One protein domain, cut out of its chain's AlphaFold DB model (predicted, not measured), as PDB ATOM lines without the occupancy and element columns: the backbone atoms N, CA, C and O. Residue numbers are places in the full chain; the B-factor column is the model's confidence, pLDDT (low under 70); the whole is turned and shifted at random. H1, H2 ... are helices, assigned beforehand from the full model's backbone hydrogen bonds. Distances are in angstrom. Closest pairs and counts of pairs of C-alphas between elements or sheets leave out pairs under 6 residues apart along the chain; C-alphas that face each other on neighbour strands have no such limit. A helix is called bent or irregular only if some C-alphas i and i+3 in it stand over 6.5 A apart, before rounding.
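AT A GLANCE: This is residues 303 to 448 of the 454 residues of an uncharacterized protein of Nitrospirae bacterium 13_1_40CM_2_62_10 (UniProt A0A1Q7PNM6). A compact ball of seven helices that mostly cross one another has H4 nearest its middle, with H3a, one arm of the bent helix H3, packed across H4. H3 folds back on itself as a V, H1 crosses H7, H2 crosses H6, and the short H5 packs on H3a far from the middle. The printed part has 146 residues, of which 115 are in seven named helices, H1 to H7 in order along the chain, with no named strand; the class is all helix, the radius of gyration of the C-alphas is 14.5 A, and the spans are 39 by 37 by 28 A.

IN THESE COORDINATES: H1, residues 303 to 317, begins at C-alpha 303 (20.077, -12.934, 20.883) and is 20.5 A long. H2, residues 327 to 345, is 26.3 A long. H3, residues 349 to 377, was assigned as one helix by its hydrogen bonds but is bent: C-alphas 362 and 365 are 9.6 A apart. Its arms are H3a, residues 349 to 362, and H3b, residues 365 to 377, itself irregular, with C-alphas 365 and 368 7.2 A apart. H4 is residues 381 to 393, H5 400 to 407, H6 413 to 432, 28.2 A long, and H7 437 to 447, ending at C-alpha 447 (26.795, -18.109, 14.075).

HOW THE PARTS SIT: H1 touches H7 at a steep tilt of 53 degrees; the closest C-alphas, Ala 310 and Arg 444, are 5.2 A apart. H2, with residues 328 to 336 alone, touches H6 about perpendicular at 77 degrees, closest at C-alphas 335 and 415, 5.4 A. H3a touches H4 at 77 degrees, closest at C-alphas 362 and 386, 4.4 A, and with residues 350 to 351 alone touches H5, closest at C-alphas 351 and 402, 5.8 A. Every O i to N i+4 pair is within hydrogen-bond range in H1, H2, H3a, H4, H5 and H6; H3b has 8 of 9, H7 6 of 7.

THE WHOLE: The farthest C-alphas, Ser 325 and Asn 365, are 41.7 A apart. The printed part has no cut and no long link; pLDDT is under 70 at residues 303, 345 to 346, 376 and 408.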
ATOM      1  N   GLN A 303      19.400 -11.890  20.128       69.88
ATOM      2  CA  GLN A 303      20.077 -12.934  20.883       69.88
ATOM      3  C   GLN A 303      19.151 -14.073  21.351       69.88
ATOM      4  O   GLN A 303      19.520 -15.231  21.214       69.88
ATOM      5  N   GLN A 304      17.944 -13.795  21.853       73.69
ATOM      6  CA  GLN A 304      16.975 -14.823  22.270       73.69
ATOM      7  C   GLN A 304      16.414 -15.619  21.086       73.69
ATOM      8  O   GLN A 304      16.227 -16.830  21.198       73.69
ATOM      9  N   VAL A 305      16.170 -14.954  19.952       76.06
ATOM     10  CA  VAL A 305      15.799 -15.637  18.704       76.06
ATOM     11  C   VAL A 305      16.965 -16.507  18.231       76.06
ATOM     12  O   VAL A 305      16.773 -17.686  17.946       76.06
ATOM     13  N   GLY A 306      18.186 -15.967  18.247       81.75
ATOM     14  CA  GLY A 306      19.405 -16.694  17.900       81.75
ATOM     15  C   GLY A 306      19.643 -17.929  18.771       81.75
ATOM     16  O   GLY A 306      20.010 -18.977  18.257       81.75
ATOM     17  N   THR A 307      19.352 -17.860  20.069       85.50
ATOM     18  CA  THR A 307      19.455 -18.993  21.001       85.50
ATOM     19  C   THR A 307      18.519 -20.149  20.624       85.50
ATOM     20  O   THR A 307      18.940 -21.308  20.643       85.50
ATOM     21  N   ILE A 308      17.264 -19.857  20.268       88.19
ATOM     22  CA  ILE A 308      16.298 -20.886  19.842       88.19
ATOM     23  C   ILE A 308      16.717 -21.473  18.493       88.19
ATOM     24  O   ILE A 308      16.731 -22.692  18.337       88.19
ATOM     25  N   MET A 309      17.140 -20.626  17.552       87.88
ATOM     26  CA  MET A 309      17.647 -21.076  16.253       87.88
ATOM     27  C   MET A 309      18.907 -21.939  16.391       87.88
ATOM     28  O   MET A 309      19.038 -22.935  15.686       87.88
ATOM     29  N   ALA A 310      19.803 -21.625  17.334       91.06
ATOM     30  CA  ALA A 310      20.970 -22.448  17.639       91.06
ATOM     31  C   ALA A 310      20.573 -23.834  18.166       91.06
ATOM     32  O   ALA A 310      21.124 -24.830  17.708       91.06
ATOM     33  N   LEU A 311      19.591 -23.925  19.074       92.44
ATOM     34  CA  LEU A 311      19.076 -25.221  19.542       92.44
ATOM     35  C   LEU A 311      18.474 -26.039  18.397       92.44
ATOM     36  O   LEU A 311      18.805 -27.213  18.250       92.44
ATOM     37  N   LEU A 312      17.632 -25.418  17.569       92.56
ATOM     38  CA  LEU A 312      17.026 -26.082  16.416       92.56
ATOM     39  C   LEU A 312      18.093 -26.558  15.419       92.56
ATOM     40  O   LEU A 312      18.026 -27.695  14.961       92.56
ATOM     41  N   ALA A 313      19.121 -25.751  15.145       92.38
ATOM     42  CA  ALA A 313      20.232 -26.137  14.277       92.38
ATOM     43  C   ALA A 313      21.013 -27.347  14.822       92.38
ATOM     44  O   ALA A 313      21.306 -28.273  14.070       92.38
ATOM     45  N   VAL A 314      21.288 -27.390  16.132       95.31
ATOM     46  CA  VAL A 314      21.916 -28.561  16.774       95.31
ATOM     47  C   VAL A 314      21.018 -29.793  16.665       95.31
ATOM     48  O   VAL A 314      21.492 -30.892  16.377       95.31
ATOM     49  N   PHE A 315      19.709 -29.634  16.870       95.56
ATOM     50  CA  PHE A 315      18.765 -30.742  16.731       95.56
ATOM     51  C   PHE A 315      18.701 -31.260  15.293       95.56
ATOM     52  O   PHE A 315      18.605 -32.477  15.104       95.56
ATOM     53  N   GLN A 316      18.797 -30.369  14.305       93.38
ATOM     54  CA  GLN A 316      18.855 -30.716  12.886       93.38
ATOM     55  C   GLN A 316      20.129 -31.499  12.566       93.38
ATOM     56  O   GLN A 316      20.068 -32.547  11.929       93.38
ATOM     57  N   GLU A 317      21.277 -31.036  13.054       92.88
ATOM     58  CA  GLU A 317      22.583 -31.678  12.870       92.88
ATOM     59  C   GLU A 317      22.639 -33.082  13.494       92.88
ATOM     60  O   GLU A 317      23.144 -34.043  12.901       92.88
ATOM     61  N   ALA A 318      22.004 -33.249  14.653       94.19
ATOM     62  CA  ALA A 318      21.806 -34.551  15.278       94.19
ATOM     63  C   ALA A 318      20.728 -35.418  14.576       94.19
ATOM     64  O   ALA A 318      20.481 -36.563  14.974       94.19
ATOM     65  N   GLY A 319      20.051 -34.893  13.547       92.50
ATOM     66  CA  GLY A 319      18.951 -35.540  12.821       92.50
ATOM     67  C   GLY A 319      17.702 -35.783  13.673       92.50
ATOM     68  O   GLY A 319      16.918 -36.684  13.385       92.50
ATOM     69  N   SER A 320      17.578 -35.073  14.790       94.56
ATOM     70  CA  SER A 320      16.568 -35.285  15.837       94.56
ATOM     71  C   SER A 320      15.348 -34.372  15.715       94.56
ATOM     72  O   SER A 320      14.391 -34.551  16.470       94.56
ATOM     73  N   LEU A 321      15.379 -33.405  14.790       89.62
ATOM     74  CA  LEU A 321      14.212 -32.581  14.501       89.62
ATOM     75  C   LEU A 321      13.082 -33.422  13.889       89.62
ATOM     76  O   LEU A 321      13.350 -34.323  13.086       89.62
ATOM     77  N   PRO A 322      11.820 -33.118  14.237       85.12
ATOM     78  CA  PRO A 322      10.681 -33.598  13.472       85.12
ATOM     79  C   PRO A 322      10.767 -33.147  12.002       85.12
ATOM     80  O   PRO A 322      11.409 -32.131  11.717       85.12
ATOM     81  N   PRO A 323      10.121 -33.862  11.062       84.88
ATOM     82  CA  PRO A 323      10.062 -33.435   9.668       84.88
ATOM     83  C   PRO A 323       9.481 -32.022   9.547       84.88
ATOM     84  O   PRO A 323       8.486 -31.706  10.190       84.88
ATOM     85  N   GLU A 324      10.074 -31.182   8.699       73.25
ATOM     86  CA  GLU A 324       9.770 -29.743   8.635       73.25
ATOM     87  C   GLU A 324       8.292 -29.438   8.325       73.25
ATOM     88  O   GLU A 324       7.744 -28.465   8.831       73.25
ATOM     89  N   SER A 325       7.623 -30.308   7.563       72.25
ATOM     90  CA  SER A 325       6.196 -30.213   7.230       72.25
ATOM     91  C   SER A 325       5.255 -30.853   8.259       72.25
ATOM     92  O   SER A 325       4.043 -30.893   8.032       72.25
ATOM     93  N   SER A 326       5.777 -31.399   9.362       70.56
ATOM     94  CA  SER A 326       4.974 -32.107  10.357       70.56
ATOM     95  C   SER A 326       4.426 -31.156  11.433       70.56
ATOM     96  O   SER A 326       5.108 -30.203  11.827       70.56
ATOM     97  N   PRO A 327       3.222 -31.419  11.978       71.38
ATOM     98  CA  PRO A 327       2.667 -30.644  13.092       71.38
ATOM     99  C   PRO A 327       3.600 -30.561  14.311       71.38
ATOM    100  O   PRO A 327       3.562 -29.588  15.064       71.38
ATOM    101  N   GLU A 328       4.446 -31.570  14.522       73.19
ATOM    102  CA  GLU A 328       5.427 -31.626  15.605       73.19
ATOM    103  C   GLU A 328       6.571 -30.616  15.436       73.19
ATOM    104  O   GLU A 328       7.085 -30.130  16.443       73.19
ATOM    105  N   SER A 329       6.954 -30.255  14.206       77.69
ATOM    106  CA  SER A 329       8.001 -29.251  13.941       77.69
ATOM    107  C   SER A 329       7.588 -27.863  14.450       77.69
ATOM    108  O   SER A 329       8.270 -27.250  15.283       77.69
ATOM    109  N   ASP A 330       6.392 -27.414  14.057       78.69
ATOM    110  CA  ASP A 330       5.793 -26.164  14.538       78.69
ATOM    111  C   ASP A 330       5.595 -26.178  16.054       78.69
ATOM    112  O   ASP A 330       5.790 -25.175  16.753       78.69
ATOM    113  N   ARG A 331       5.197 -27.338  16.580       80.81
ATOM    114  CA  ARG A 331       4.935 -27.535  18.000       80.81
ATOM    115  C   ARG A 331       6.207 -27.475  18.841       80.81
ATOM    116  O   ARG A 331       6.184 -26.855  19.900       80.81
ATOM    117  N   LEU A 332       7.317 -28.041  18.369       87.25
ATOM    118  CA  LEU A 332       8.612 -27.982  19.050       87.25
ATOM    119  C   LEU A 332       9.122 -26.538  19.161       87.25
ATOM    120  O   LEU A 332       9.571 -26.118  20.229       87.25
ATOM    121  N   THR A 333       9.005 -25.762  18.083       82.94
ATOM    122  CA  THR A 333       9.396 -24.343  18.084       82.94
ATOM    123  C   THR A 333       8.565 -23.549  19.093       82.94
ATOM    124  O   THR A 333       9.113 -22.802  19.910       82.94
ATOM    125  N   LYS A 334       7.243 -23.761  19.104       80.94
ATOM    126  CA  LYS A 334       6.339 -23.156  20.093       80.94
ATOM    127  C   LYS A 334       6.695 -23.574  21.519       80.94
ATOM    128  O   LYS A 334       6.773 -22.702  22.381       80.94
ATOM    129  N   ALA A 335       6.996 -24.852  21.748       84.81
ATOM    130  CA  ALA A 335       7.382 -25.369  23.056       84.81
ATOM    131  C   ALA A 335       8.627 -24.651  23.598       84.81
ATOM    132  O   ALA A 335       8.594 -24.139  24.715       84.81
ATOM    133  N   LEU A 336       9.695 -24.523  22.802       87.62
ATOM    134  CA  LEU A 336      10.924 -23.830  23.214       87.62
ATOM    135  C   LEU A 336      10.658 -22.373  23.632       87.62
ATOM    136  O   LEU A 336      11.170 -21.927  24.665       87.62
ATOM    137  N   ILE A 337       9.820 -21.657  22.874       83.00
ATOM    138  CA  ILE A 337       9.430 -20.266  23.157       83.00
ATOM    139  C   ILE A 337       8.575 -20.181  24.429       83.00
ATOM    140  O   ILE A 337       8.871 -19.388  25.327       83.00
ATOM    141  N   GLN A 338       7.523 -20.991  24.525       82.50
ATOM    142  CA  GLN A 338       6.564 -20.956  25.628       82.50
ATOM    143  C   GLN A 338       7.200 -21.392  26.949       82.50
ATOM    144  O   GLN A 338       6.976 -20.745  27.969       82.50
ATOM    145  N   PHE A 339       8.063 -22.411  26.941       81.88
ATOM    146  CA  PHE A 339       8.827 -22.805  28.124       81.88
ATOM    147  C   PHE A 339       9.801 -21.710  28.559       81.88
ATOM    148  O   PHE A 339       9.889 -21.402  29.749       81.88
ATOM    149  N   GLN A 340      10.491 -21.065  27.612       82.56
ATOM    150  CA  GLN A 340      11.340 -19.918  27.936       82.56
ATOM    151  C   GLN A 340      10.515 -18.796  28.587       82.56
ATOM    152  O   GLN A 340      10.915 -18.235  29.608       82.56
ATOM    153  N   ALA A 341       9.330 -18.500  28.046       75.81
ATOM    154  CA  ALA A 341       8.422 -17.500  28.599       75.81
ATOM    155  C   ALA A 341       7.906 -17.886  29.994       75.81
ATOM    156  O   ALA A 341       7.961 -17.055  30.902       75.81
ATOM    157  N   ALA A 342       7.481 -19.136  30.190       75.12
ATOM    158  CA  ALA A 342       7.013 -19.646  31.472       75.12
ATOM    159  C   ALA A 342       8.077 -19.466  32.556       75.12
ATOM    160  O   ALA A 342       7.795 -18.967  33.638       75.12
ATOM    161  N   PHE A 343       9.334 -19.770  32.265       73.50
ATOM    162  CA  PHE A 343      10.384 -19.669  33.271       73.50
ATOM    163  C   PHE A 343      10.890 -18.245  33.519       73.50
ATOM    164  O   PHE A 343      11.262 -17.917  34.646       73.50
ATOM    165  N   MET A 344      10.884 -17.380  32.504       71.31
ATOM    166  CA  MET A 344      11.343 -15.995  32.656       71.31
ATOM    167  C   MET A 344      10.272 -15.071  33.236       71.31
ATOM    168  O   MET A 344      10.588 -14.189  34.036       71.31
ATOM    169  N   LYS A 345       9.016 -15.248  32.819       66.88
ATOM    170  CA  LYS A 345       7.931 -14.291  33.068       66.88
ATOM    171  C   LYS A 345       6.915 -14.773  34.097       66.88
ATOM    172  O   LYS A 345       6.139 -13.945  34.572       66.88
ATOM    173  N   SER A 346       6.915 -16.061  34.467       69.75
ATOM    174  CA  SER A 346       5.940 -16.589  35.430       69.75
ATOM    175  C   SER A 346       5.933 -15.782  36.707       69.75
ATOM    176  O   SER A 346       6.973 -15.596  37.329       69.75
ATOM    177  N   SER A 347       4.758 -15.297  37.108       71.50
ATOM    178  CA  SER A 347       4.514 -14.760  38.449       71.50
ATOM    179  C   SER A 347       4.147 -15.854  39.460       71.50
ATOM    180  O   SER A 347       3.953 -15.544  40.630       71.50
ATOM    181  N   ASN A 348       4.054 -17.119  39.032       78.38
ATOM    182  CA  ASN A 348       3.755 -18.254  39.899       78.38
ATOM    183  C   ASN A 348       5.022 -18.670  40.673       78.38
ATOM    184  O   ASN A 348       6.045 -19.034  40.086       78.38
ATOM    185  N   LEU A 349       4.950 -18.585  42.005       78.94
ATOM    186  CA  LEU A 349       6.070 -18.867  42.906       78.94
ATOM    187  C   LEU A 349       6.530 -20.327  42.838       78.94
ATOM    188  O   LEU A 349       7.733 -20.570  42.894       78.94
ATOM    189  N   GLU A 350       5.614 -21.277  42.648       83.19
ATOM    190  CA  GLU A 350       5.948 -22.701  42.550       83.19
ATOM    191  C   GLU A 350       6.702 -23.007  41.255       83.19
ATOM    192  O   GLU A 350       7.709 -23.706  41.287       83.19
ATOM    193  N   VAL A 351       6.314 -22.403  40.125       84.81
ATOM    194  CA  VAL A 351       7.062 -22.551  38.859       84.81
ATOM    195  C   VAL A 351       8.494 -22.027  39.006       84.81
ATOM    196  O   VAL A 351       9.451 -22.675  38.577       84.81
ATOM    197  N   ARG A 352       8.665 -20.866  39.653       83.31
ATOM    198  CA  ARG A 352       9.992 -20.283  39.919       83.31
ATOM    199  C   ARG A 352      10.818 -21.149  40.865       83.31
ATOM    200  O   ARG A 352      12.017 -21.325  40.637       83.31
ATOM    201  N   ARG A 353      10.193 -21.668  41.922       86.62
ATOM    202  CA  ARG A 353      10.828 -22.556  42.894       86.62
ATOM    203  C   ARG A 353      11.282 -23.844  42.222       86.62
ATOM    204  O   ARG A 353      12.455 -24.187  42.323       86.62
ATOM    205  N   TRP A 354      10.395 -24.490  41.476       90.12
ATOM    206  CA  TRP A 354      10.691 -25.719  40.757       90.12
ATOM    207  C   TRP A 354      11.872 -25.555  39.795       90.12
ATOM    208  O   TRP A 354      12.797 -26.361  39.819       90.12
ATOM    209  N   LEU A 355      11.885 -24.478  39.001       86.94
ATOM    210  CA  LEU A 355      13.004 -24.183  38.102       86.94
ATOM    211  C   LEU A 355      14.310 -23.994  38.875       86.94
ATOM    212  O   LEU A 355      15.360 -24.470  38.456       86.94
ATOM    213  N   THR A 356      14.245 -23.282  39.998       86.69
ATOM    214  CA  THR A 356      15.412 -23.056  40.851       86.69
ATOM    215  C   THR A 356      15.960 -24.396  41.334       86.69
ATOM    216  O   THR A 356      17.136 -24.677  41.133       86.69
ATOM    217  N   GLU A 357      15.108 -25.264  41.876       90.56
ATOM    218  CA  GLU A 357      15.506 -26.601  42.319       90.56
ATOM    219  C   GLU A 357      16.088 -27.446  41.175       90.56
ATOM    220  O   GLU A 357      17.108 -28.102  41.374       90.56
ATOM    221  N   ALA A 358      15.507 -27.378  39.972       91.88
ATOM    222  CA  ALA A 358      16.012 -28.076  38.791       91.88
ATOM    223  C   ALA A 358      17.440 -27.649  38.429       91.88
ATOM    224  O   ALA A 358      18.321 -28.480  38.216       91.88
ATOM    225  N   LEU A 359      17.685 -26.338  38.403       90.44
ATOM    226  CA  LEU A 359      18.991 -25.783  38.064       90.44
ATOM    227  C   LEU A 359      20.030 -26.079  39.146       90.44
ATOM    228  O   LEU A 359      21.158 -26.425  38.811       90.44
ATOM    229  N   PHE A 360      19.660 -26.001  40.426       91.56
ATOM    230  CA  PHE A 360      20.550 -26.395  41.522       91.56
ATOM    231  C   PHE A 360      20.874 -27.892  41.493       91.56
ATOM    232  O   PHE A 360      22.020 -28.258  41.738       91.56
ATOM    233  N   ALA A 361      19.910 -28.747  41.145       92.81
ATOM    234  CA  ALA A 361      20.139 -30.183  41.020       92.81
ATOM    235  C   ALA A 361      21.108 -30.527  39.875       92.81
ATOM    236  O   ALA A 361      21.965 -31.386  40.055       92.81
ATOM    237  N   GLY A 362      20.988 -29.862  38.721       90.69
ATOM    238  CA  GLY A 362      21.830 -30.147  37.554       90.69
ATOM    239  C   GLY A 362      23.180 -29.422  37.529       90.69
ATOM    240  O   GLY A 362      24.136 -29.939  36.965       90.69
ATOM    241  N   LEU A 363      23.274 -28.224  38.119       91.31
ATOM    242  CA  LEU A 363      24.437 -27.333  37.969       91.31
ATOM    243  C   LEU A 363      25.155 -27.029  39.293       91.31
ATOM    244  O   LEU A 363      26.201 -26.379  39.287       91.31
ATOM    245  N   GLY A 364      24.612 -27.463  40.434       90.75
ATOM    246  CA  GLY A 364      25.225 -27.262  41.747       90.75
ATOM    247  C   GLY A 364      25.542 -25.790  42.033       90.75
ATOM    248  O   GLY A 364      24.679 -24.918  41.922       90.75
ATOM    249  N   ASN A 365      26.802 -25.509  42.380       88.44
ATOM    250  CA  ASN A 365      27.274 -24.160  42.712       88.44
ATOM    251  C   ASN A 365      27.199 -23.169  41.535       88.44
ATOM    252  O   ASN A 365      27.167 -21.961  41.770       88.44
ATOM    253  N   ASP A 366      27.105 -23.652  40.293       86.62
ATOM    254  CA  ASP A 366      27.006 -22.803  39.100       86.62
ATOM    255  C   ASP A 366      25.564 -22.356  38.803       86.62
ATOM    256  O   ASP A 366      25.336 -21.456  37.986       86.62
ATOM    257  N   ALA A 367      24.567 -22.931  39.487       85.12
ATOM    258  CA  ALA A 367      23.153 -22.645  39.252       85.12
ATOM    259  C   ALA A 367      22.791 -21.146  39.336       85.12
ATOM    260  O   ALA A 367      22.096 -20.660  38.438       85.12
ATOM    261  N   PRO A 368      23.282 -20.348  40.313       81.62
ATOM    262  CA  PRO A 368      22.980 -18.917  40.367       81.62
ATOM    263  C   PRO A 368      23.474 -18.143  39.138       81.62
ATOM    264  O   PRO A 368      22.813 -17.205  38.687       81.62
ATOM    265  N   ALA A 369      24.629 -18.519  38.583       81.31
ATOM    266  CA  ALA A 369      25.155 -17.913  37.364       81.31
ATOM    267  C   ALA A 369      24.329 -18.333  36.143       81.31
ATOM    268  O   ALA A 369      23.954 -17.481  35.334       81.31
ATOM    269  N   ALA A 370      23.958 -19.610  36.060       79.12
ATOM    270  CA  ALA A 370      23.118 -20.135  34.993       79.12
ATOM    271  C   ALA A 370      21.721 -19.499  34.968       79.12
ATOM    272  O   ALA A 370      21.230 -19.169  33.894       79.12
ATOM    273  N   VAL A 371      21.111 -19.220  36.127       74.38
ATOM    274  CA  VAL A 371      19.840 -18.474  36.216       74.38
ATOM    275  C   VAL A 371      19.977 -17.069  35.623       74.38
ATOM    276  O   VAL A 371      19.083 -16.608  34.910       74.38
ATOM    277  N   ARG A 372      21.087 -16.368  35.891       76.44
ATOM    278  CA  ARG A 372      21.329 -15.026  35.332       76.44
ATOM    279  C   ARG A 372      21.513 -15.070  33.818       76.44
ATOM    280  O   ARG A 372      20.939 -14.240  33.114       76.44
ATOM    281  N   VAL A 373      22.275 -16.044  33.320       76.25
ATOM    282  CA  VAL A 373      22.468 -16.252  31.878       76.25
ATOM    283  C   VAL A 373      21.149 -16.633  31.217       76.25
ATOM    284  O   VAL A 373      20.802 -16.058  30.196       76.25
ATOM    285  N   PHE A 374      20.358 -17.508  31.832       76.81
ATOM    286  CA  PHE A 374      19.057 -17.916  31.316       76.81
ATOM    287  C   PHE A 374      18.096 -16.731  31.163       76.81
ATOM    288  O   PHE A 374      17.487 -16.541  30.114       76.81
ATOM    289  N   ARG A 375      18.014 -15.872  32.186       70.81
ATOM    290  CA  ARG A 375      17.155 -14.675  32.173       70.81
ATOM    291  C   ARG A 375      17.566 -13.621  31.144       70.81
ATOM    292  O   ARG A 375      16.744 -12.781  30.797       70.81
ATOM    293  N   THR A 376      18.817 -13.634  30.692       69.44
ATOM    294  CA  THR A 376      19.363 -12.619  29.776       69.44
ATOM    295  C   THR A 376      19.507 -13.139  28.348       69.44
ATOM    296  O   THR A 376      19.200 -12.419  27.403       69.44
ATOM    297  N   LYS A 377      19.912 -14.400  28.183       72.00
ATOM    298  CA  LYS A 377      20.271 -15.017  26.898       72.00
ATOM    299  C   LYS A 377      19.319 -16.136  26.450       72.00
ATOM    300  O   LYS A 377      19.450 -16.617  25.327       72.00
ATOM    301  N   GLY A 378      18.349 -16.526  27.280       79.06
ATOM    302  CA  GLY A 378      17.434 -17.640  27.010       79.06
ATOM    303  C   GLY A 378      18.048 -19.006  27.332       79.06
ATOM    304  O   GLY A 378      18.962 -19.113  28.150       79.06
ATOM    305  N   TRP A 379      17.537 -20.066  26.703       85.94
ATOM    306  CA  TRP A 379      18.037 -21.429  26.906       85.94
ATOM    307  C   TRP A 379      19.534 -21.574  26.637       85.94
ATOM    308  O   TRP A 379      19.992 -21.377  25.526       85.94
ATOM    309  N   THR A 380      20.291 -22.067  27.608       88.00
ATOM    310  CA  THR A 380      21.557 -22.751  27.312       88.00
ATOM    311  C   THR A 380      21.309 -24.252  27.215       88.00
ATOM    312  O   THR A 380      20.387 -24.774  27.855       88.00
ATOM    313  N   SER A 381      22.160 -24.968  26.481       90.50
ATOM    314  CA  SER A 381      22.134 -26.436  26.458       90.50
ATOM    315  C   SER A 381      22.208 -27.038  27.870       90.50
ATOM    316  O   SER A 381      21.476 -27.972  28.168       90.50
ATOM    317  N   ARG A 382      22.998 -26.441  28.777       90.94
ATOM    318  CA  ARG A 382      23.119 -26.864  30.187       90.94
ATOM    319  C   ARG A 382      21.864 -26.605  31.024       90.94
ATOM    320  O   ARG A 382      21.477 -27.432  31.841       90.94
ATOM    321  N   THR A 383      21.203 -25.463  30.836       90.38
ATOM    322  CA  THR A 383      19.944 -25.169  31.547       90.38
ATOM    323  C   THR A 383      18.804 -26.052  31.055       90.38
ATOM    324  O   THR A 383      17.978 -26.472  31.859       90.38
ATOM    325  N   LEU A 384      18.762 -26.346  29.750       92.12
ATOM    326  CA  LEU A 384      17.774 -27.258  29.179       92.12
ATOM    327  C   LEU A 384      17.997 -28.683  29.692       92.12
ATOM    328  O   LEU A 384      17.045 -29.330  30.114       92.12
ATOM    329  N   GLU A 385      19.253 -29.127  29.732       93.88
ATOM    330  CA  GLU A 385      19.635 -30.416  30.304       93.88
ATOM    331  C   GLU A 385      19.195 -30.560  31.761       93.88
ATOM    332  O   GLU A 385      18.457 -31.487  32.083       93.88
ATOM    333  N   ALA A 386      19.563 -29.605  32.620       93.25
ATOM    334  CA  ALA A 386      19.202 -29.630  34.034       93.25
ATOM    335  C   ALA A 386      17.679 -29.710  34.240       93.25
ATOM    336  O   ALA A 386      17.198 -30.486  35.063       93.25
ATOM    337  N   VAL A 387      16.906 -28.946  33.462       91.88
ATOM    338  CA  VAL A 387      15.437 -28.951  33.511       91.88
ATOM    339  C   VAL A 387      14.856 -30.288  33.042       91.88
ATOM    340  O   VAL A 387      13.970 -30.833  33.703       91.88
ATOM    341  N   VAL A 388      15.347 -30.829  31.922       92.75
ATOM    342  CA  VAL A 388      14.876 -32.099  31.350       92.75
ATOM    343  C   VAL A 388      15.197 -33.274  32.274       92.75
ATOM    344  O   VAL A 388      14.310 -34.079  32.561       92.75
ATOM    345  N   ASP A 389      16.426 -33.356  32.778       94.06
ATOM    346  CA  ASP A 389      16.867 -34.458  33.635       94.06
ATOM    347  C   ASP A 389      16.209 -34.381  35.028       94.06
ATOM    348  O   ASP A 389      15.780 -35.399  35.583       94.06
ATOM    349  N   TYR A 390      16.007 -33.176  35.570       93.44
ATOM    350  CA  TYR A 390      15.258 -33.000  36.815       93.44
ATOM    351  C   TYR A 390      13.790 -33.419  36.673       93.44
ATOM    352  O   TYR A 390      13.271 -34.157  37.511       93.44
ATOM    353  N   ALA A 391      13.119 -33.020  35.590       89.75
ATOM    354  CA  ALA A 391      11.737 -33.422  35.332       89.75
ATOM    355  C   ALA A 391      11.585 -34.933  35.072       89.75
ATOM    356  O   ALA A 391      10.537 -35.506  35.367       89.75
ATOM    357  N   ALA A 392      12.618 -35.591  34.537       89.06
ATOM    358  CA  ALA A 392      12.610 -37.039  34.327       89.06
ATOM    359  C   ALA A 392      12.605 -37.824  35.649       89.06
ATOM    360  O   ALA A 392      12.067 -38.928  35.706       89.06
ATOM    361  N   THR A 393      13.179 -37.256  36.711       88.31
ATOM    362  CA  THR A 393      13.242 -37.880  38.045       88.31
ATOM    363  C   THR A 393      12.173 -37.357  39.004       88.31
ATOM    364  O   THR A 393      11.870 -38.008  40.004       88.31
ATOM    365  N   ARG A 394      11.563 -36.206  38.700       87.56
ATOM    366  CA  ARG A 394      10.474 -35.610  39.479       87.56
ATOM    367  C   ARG A 394       9.286 -35.290  38.575       87.56
ATOM    368  O   ARG A 394       9.364 -34.350  37.787       87.56
ATOM    369  N   PRO A 395       8.159 -36.009  38.708       77.31
ATOM    370  CA  PRO A 395       7.037 -35.873  37.791       77.31
ATOM    371  C   PRO A 395       6.295 -34.549  38.016       77.31
ATOM    372  O   PRO A 395       5.331 -34.466  38.777       77.31
ATOM    373  N   VAL A 396       6.740 -33.504  37.317       81.00
ATOM    374  CA  VAL A 396       6.141 -32.158  37.325       81.00
ATOM    375  C   VAL A 396       4.660 -32.178  37.000       81.00
ATOM    376  O   VAL A 396       3.865 -31.475  37.619       81.00
ATOM    377  N   TRP A 397       4.285 -33.046  36.066       83.62
ATOM    378  CA  TRP A 397       2.925 -33.173  35.558       83.62
ATOM    379  C   TRP A 397       1.975 -33.893  36.519       83.62
ATOM    380  O   TRP A 397       0.814 -34.085  36.180       83.62
ATOM    381  N   ASN A 398       2.448 -34.261  37.714       84.00
ATOM    382  CA  ASN A 398       1.612 -34.764  38.802       84.00
ATOM    383  C   ASN A 398       1.328 -33.677  39.855       84.00
ATOM    384  O   ASN A 398       0.547 -33.901  40.778       84.00
ATOM    385  N   GLN A 399       1.957 -32.502  39.743       82.38
ATOM    386  CA  GLN A 399       1.803 -31.407  40.696       82.38
ATOM    387  C   GLN A 399       0.845 -30.357  40.142       82.38
ATOM    388  O   GLN A 399       1.210 -29.537  39.302       82.38
ATOM    389  N   ARG A 400      -0.387 -30.358  40.650       79.06
ATOM    390  CA  ARG A 400      -1.476 -29.500  40.167       79.06
ATOM    391  C   ARG A 400      -1.100 -28.015  40.043       79.06
ATOM    392  O   ARG A 400      -1.365 -27.414  39.011       79.06
ATOM    393  N   VAL A 401      -0.433 -27.443  41.047       78.50
ATOM    394  CA  VAL A 401      -0.048 -26.016  41.046       78.50
ATOM    395  C   VAL A 401       0.985 -25.694  39.956       78.50
ATOM    396  O   VAL A 401       0.960 -24.606  39.379       78.50
ATOM    397  N   LEU A 402       1.872 -26.642  39.635       81.94
ATOM    398  CA  LEU A 402       2.820 -26.494  38.530       81.94
ATOM    399  C   LEU A 402       2.123 -26.632  37.179       81.94
ATOM    400  O   LEU A 402       2.413 -25.846  36.284       81.94
ATOM    401  N   ILE A 403       1.171 -27.560  37.044       80.75
ATOM    402  CA  ILE A 403       0.353 -27.706  35.828       80.75
ATOM    403  C   ILE A 403      -0.388 -26.401  35.529       80.75
ATOM    404  O   ILE A 403      -0.250 -25.864  34.435       80.75
ATOM    405  N   GLU A 404      -1.109 -25.856  36.511       74.69
ATOM    406  CA  GLU A 404      -1.835 -24.586  36.379       74.69
ATOM    407  C   GLU A 404      -0.871 -23.425  36.051       74.69
ATOM    408  O   GLU A 404      -1.159 -22.573  35.209       74.69
ATOM    409  N   GLY A 405       0.319 -23.423  36.663       73.56
ATOM    410  CA  GLY A 405       1.367 -22.439  36.394       73.56
ATOM    411  C   GLY A 405       1.954 -22.510  34.980       73.56
ATOM    412  O   GLY A 405       2.219 -21.466  34.386       73.56
ATOM    413  N   PHE A 406       2.145 -23.709  34.427       80.81
ATOM    414  CA  PHE A 406       2.612 -23.910  33.053       80.81
ATOM    415  C   PHE A 406       1.507 -23.622  32.024       80.81
ATOM    416  O   PHE A 406       1.763 -22.962  31.015       80.81
ATOM    417  N   GLN A 407       0.260 -24.000  32.310       72.25
ATOM    418  CA  GLN A 407      -0.890 -23.720  31.443       72.25
ATOM    419  C   GLN A 407      -1.118 -22.221  31.214       72.25
ATOM    420  O   GLN A 407      -1.514 -21.833  30.117       72.25
ATOM    421  N   ALA A 408      -0.782 -21.364  32.185       68.31
ATOM    422  CA  ALA A 408      -0.821 -19.907  32.019       68.31
ATOM    423  C   ALA A 408       0.095 -19.376  30.893       68.31
ATOM    424  O   ALA A 408      -0.064 -18.240  30.458       68.31
ATOM    425  N   TYR A 409       1.041 -20.190  30.417       72.38
ATOM    426  CA  TYR A 409       1.955 -19.882  29.314       72.38
ATOM    427  C   TYR A 409       1.702 -20.746  28.073       72.38
ATOM    428  O   TYR A 409       2.556 -20.809  27.190       72.38
ATOM    429  N   ASN A 410       0.535 -21.399  27.993       74.94
ATOM    430  CA  ASN A 410       0.184 -22.371  26.952       74.94
ATOM    431  C   ASN A 410       1.170 -23.542  26.867       74.94
ATOM    432  O   ASN A 410       1.409 -24.080  25.792       74.94
ATOM    433  N   VAL A 411       1.749 -23.923  28.007       79.88
ATOM    434  CA  VAL A 411       2.699 -25.023  28.105       79.88
ATOM    435  C   VAL A 411       1.985 -26.279  28.604       79.88
ATOM    436  O   VAL A 411       1.499 -26.314  29.738       79.88
ATOM    437  N   GLY A 412       1.942 -27.320  27.772       81.56
ATOM    438  CA  GLY A 412       1.371 -28.621  28.104       81.56
ATOM    439  C   GLY A 412       2.410 -29.726  28.311       81.56
ATOM    440  O   GLY A 412       3.573 -29.629  27.915       81.56
ATOM    441  N   ARG A 413       1.952 -30.842  28.893       87.62
ATOM    442  CA  ARG A 413       2.765 -32.052  29.103       87.62
ATOM    443  C   ARG A 413       3.364 -32.587  27.804       87.62
ATOM    444  O   ARG A 413       4.549 -32.900  27.764       87.62
ATOM    445  N   SER A 414       2.560 -32.656  26.748       85.12
ATOM    446  CA  SER A 414       3.001 -33.160  25.446       85.12
ATOM    447  C   SER A 414       4.022 -32.241  24.770       85.12
ATOM    448  O   SER A 414       4.908 -32.736  24.079       85.12
ATOM    449  N   ASP A 415       3.969 -30.927  25.013       86.50
ATOM    450  CA  ASP A 415       4.972 -29.981  24.505       86.50
ATOM    451  C   ASP A 415       6.326 -30.200  25.195       86.50
ATOM    452  O   ASP A 415       7.376 -30.196  24.551       86.50
ATOM    453  N   PHE A 416       6.301 -30.462  26.507       89.06
ATOM    454  CA  PHE A 416       7.502 -30.816  27.263       89.06
ATOM    455  C   PHE A 416       8.089 -32.147  26.834       89.06
ATOM    456  O   PHE A 416       9.299 -32.256  26.671       89.06
ATOM    457  N   GLU A 417       7.243 -33.167  26.691       87.94
ATOM    458  CA  GLU A 417       7.671 -34.509  26.308       87.94
ATOM    459  C   GLU A 417       8.335 -34.486  24.932       87.94
ATOM    460  O   GLU A 417       9.418 -35.050  24.790       87.94
ATOM    461  N   LEU A 418       7.764 -33.747  23.973       90.19
ATOM    462  CA  LEU A 418       8.365 -33.526  22.659       90.19
ATOM    463  C   LEU A 418       9.736 -32.844  22.772       90.19
ATOM    464  O   LEU A 418      10.732 -33.388  22.301       90.19
ATOM    465  N   MET A 419       9.822 -31.700  23.463       92.81
ATOM    466  CA  MET A 419      11.085 -30.977  23.671       92.81
ATOM    467  C   MET A 419      12.150 -31.855  24.352       92.81
ATOM    468  O   MET A 419      13.295 -31.925  23.902       92.81
ATOM    469  N   ALA A 420      11.778 -32.554  25.425       92.19
ATOM    470  CA  ALA A 420      12.662 -33.420  26.197       92.19
ATOM    471  C   ALA A 420      13.111 -34.651  25.400       92.19
ATOM    472  O   ALA A 420      14.239 -35.122  25.559       92.19
ATOM    473  N   GLN A 421      12.238 -35.208  24.560       94.12
ATOM    474  CA  GLN A 421      12.568 -36.325  23.684       94.12
ATOM    475  C   GLN A 421      13.522 -35.892  22.571       94.12
ATOM    476  O   GLN A 421      14.528 -36.574  22.357       94.12
ATOM    477  N   THR A 422      13.260 -34.761  21.911       95.81
ATOM    478  CA  THR A 422      14.153 -34.202  20.888       95.81
ATOM    479  C   THR A 422      15.529 -33.916  21.480       95.81
ATOM    480  O   THR A 422      16.527 -34.404  20.954       95.81
ATOM    481  N   PHE A 423      15.589 -33.239  22.632       96.06
ATOM    482  CA  PHE A 423      16.848 -32.938  23.314       96.06
ATOM    483  C   PHE A 423      17.644 -34.202  23.674       96.06
ATOM    484  O   PHE A 423      18.824 -34.312  23.343       96.06
ATOM    485  N   ARG A 424      17.006 -35.195  24.311       95.62
ATOM    486  CA  ARG A 424      17.685 -36.446  24.697       95.62
ATOM    487  C   ARG A 424      18.143 -37.254  23.483       95.62
ATOM    488  O   ARG A 424      19.226 -37.834  23.516       95.62
ATOM    489  N   THR A 425      17.350 -37.262  22.412       96.31
ATOM    490  CA  THR A 425      17.726 -37.886  21.136       96.31
ATOM    491  C   THR A 425      18.943 -37.196  20.532       96.31
ATOM    492  O   THR A 425      19.885 -37.879  20.133       96.31
ATOM    493  N   ALA A 426      18.955 -35.860  20.511       96.88
ATOM    494  CA  ALA A 426      20.082 -35.082  20.019       96.88
ATOM    495  C   ALA A 426      21.361 -35.394  20.808       96.88
ATOM    496  O   ALA A 426      22.375 -35.756  20.215       96.88
ATOM    497  N   ARG A 427      21.278 -35.349  22.148       96.38
ATOM    498  CA  ARG A 427      22.388 -35.666  23.063       96.38
ATOM    499  C   ARG A 427      22.963 -37.052  22.785       96.38
ATOM    500  O   ARG A 427      24.167 -37.197  22.615       96.38
ATOM    501  N   SER A 428      22.095 -38.059  22.697       96.44
ATOM    502  CA  SER A 428      22.490 -39.448  22.442       96.44
ATOM    503  C   SER A 428      23.177 -39.622  21.083       96.44
ATOM    504  O   SER A 428      24.219 -40.268  20.987       96.44
ATOM    505  N   ARG A 429      22.634 -39.011  20.023       97.12
ATOM    506  CA  ARG A 429      23.169 -39.160  18.663       97.12
ATOM    507  C   ARG A 429      24.483 -38.425  18.442       97.12
ATOM    508  O   ARG A 429      25.339 -38.969  17.755       97.12
ATOM    509  N   LEU A 430      24.650 -37.236  19.019       96.50
ATOM    510  CA  LEU A 430      25.928 -36.520  18.988       96.50
ATOM    511  C   LEU A 430      26.992 -37.295  19.774       96.50
ATOM    512  O   LEU A 430      28.060 -37.579  19.238       96.50
ATOM    513  N   ALA A 431      26.655 -37.780  20.973       95.62
ATOM    514  CA  ALA A 431      27.570 -38.598  21.768       95.62
ATOM    515  C   ALA A 431      28.002 -39.882  21.034       95.62
ATOM    516  O   ALA A 431      29.173 -40.252  21.075       95.62
ATOM    517  N   ALA A 432      27.093 -40.533  20.297       95.94
ATOM    518  CA  ALA A 432      27.415 -41.702  19.474       95.94
ATOM    519  C   ALA A 432      28.392 -41.401  18.318       95.94
ATOM    520  O   ALA A 432      29.039 -42.318  17.816       95.94
ATOM    521  N   ARG A 433      28.517 -40.132  17.906       96.38
ATOM    522  CA  ARG A 433      29.503 -39.645  16.925       96.38
ATOM    523  C   ARG A 433      30.795 -39.133  17.578       96.38
ATOM    524  O   ARG A 433      31.704 -38.720  16.867       96.38
ATOM    525  N   GLY A 434      30.896 -39.170  18.909       95.75
ATOM    526  CA  GLY A 434      32.013 -38.588  19.658       95.75
ATOM    527  C   GLY A 434      31.936 -37.065  19.809       95.75
ATOM    528  O   GLY A 434      32.941 -36.437  20.128       95.75
ATOM    529  N   GLU A 435      30.764 -36.468  19.584       96.06
ATOM    530  CA  GLU A 435      30.534 -35.026  19.662       96.06
ATOM    531  C   GLU A 435      29.845 -34.643  20.982       96.06
ATOM    532  O   GLU A 435      28.951 -35.343  21.468       96.06
ATOM    533  N   ASP A 436      30.227 -33.499  21.555       95.25
ATOM    534  CA  ASP A 436      29.586 -32.939  22.746       95.25
ATOM    535  C   ASP A 436      28.471 -31.955  22.357       95.25
ATOM    536  O   ASP A 436      28.699 -30.971  21.648       95.25
ATOM    537  N   LEU A 437      27.252 -32.190  22.858       95.19
ATOM    538  CA  LEU A 437      26.092 -31.351  22.541       95.19
ATOM    539  C   LEU A 437      26.288 -29.896  22.989       95.19
ATOM    540  O   LEU A 437      25.803 -28.978  22.324       95.19
ATOM    541  N   HIS A 438      26.973 -29.655  24.110       93.69
ATOM    542  CA  HIS A 438      27.167 -28.297  24.608       93.69
ATOM    543  C   HIS A 438      28.166 -27.522  23.751       93.69
ATOM    544  O   HIS A 438      27.935 -26.339  23.499       93.69
ATOM    545  N   GLN A 439      29.224 -28.178  23.273       93.94
ATOM    546  CA  GLN A 439      30.171 -27.617  22.311       93.94
ATOM    547  C   GLN A 439      29.503 -27.342  20.962       93.94
ATOM    548  O   GLN A 439      29.641 -26.232  20.446       93.94
ATOM    549  N   ALA A 440      28.720 -28.289  20.434       93.69
ATOM    550  CA  ALA A 440      27.964 -28.102  19.191       93.69
ATOM    551  C   ALA A 440      26.999 -26.910  19.299       93.69
ATOM    552  O   ALA A 440      26.959 -26.033  18.434       93.69
ATOM    553  N   TYR A 441      26.278 -26.817  20.418       93.31
ATOM    554  CA  TYR A 441      25.423 -25.672  20.713       93.31
ATOM    555  C   TYR A 441      26.198 -24.356  20.791       93.31
ATOM    556  O   TYR A 441      25.778 -23.376  20.178       93.31
ATOM    557  N   ALA A 442      27.327 -24.321  21.501       90.00
ATOM    558  CA  ALA A 442      28.143 -23.116  21.619       90.00
ATOM    559  C   ALA A 442      28.670 -22.638  20.255       90.00
ATOM    560  O   ALA A 442      28.652 -21.437  19.982       90.00
ATOM    561  N   ALA A 443      29.077 -23.565  19.381       90.38
ATOM    562  CA  ALA A 443      29.511 -23.255  18.021       90.38
ATOM    563  C   ALA A 443      28.384 -22.604  17.205       90.38
ATOM    564  O   ALA A 443      28.565 -21.512  16.664       90.38
ATOM    565  N   ARG A 444      27.184 -23.206  17.204       89.94
ATOM    566  CA  ARG A 444      26.001 -22.656  16.516       89.94
ATOM    567  C   ARG A 444      25.575 -21.310  17.068       89.94
ATOM    568  O   ARG A 444      25.204 -20.422  16.309       89.94
ATOM    569  N   GLN A 445      25.644 -21.136  18.381       84.62
ATOM    570  CA  GLN A 445      25.268 -19.884  19.018       84.62
ATOM    571  C   GLN A 445      26.107 -18.706  18.494       84.62
ATOM    572  O   GLN A 445      25.558 -17.634  18.256       84.62
ATOM    573  N   GLY A 446      27.401 -18.919  18.229       79.56
ATOM    574  CA  GLY A 446      28.291 -17.910  17.643       79.56
ATOM    575  C   GLY A 446      27.979 -17.531  16.187       79.56
ATOM    576  O   GLY A 446      28.437 -16.487  15.721       79.56
ATOM    577  N   GLU A 447      27.202 -18.342  15.470       82.75
ATOM    578  CA  GLU A 447      26.795 -18.109  14.075       82.75
ATOM    579  C   GLU A 447      25.465 -17.345  13.967       82.75
ATOM    580  O   GLU A 447      25.154 -16.798  12.908       82.75
ATOM    581  N   MET A 448      24.682 -17.286  15.049       82.19
ATOM    582  CA  MET A 448      23.316 -16.767  15.021       82.19
ATOM    583  C   MET A 448      23.237 -15.236  15.184       82.19
ATOM    584  O   MET A 448      24.063 -14.625  15.876       82.19
TER     585      MET A 448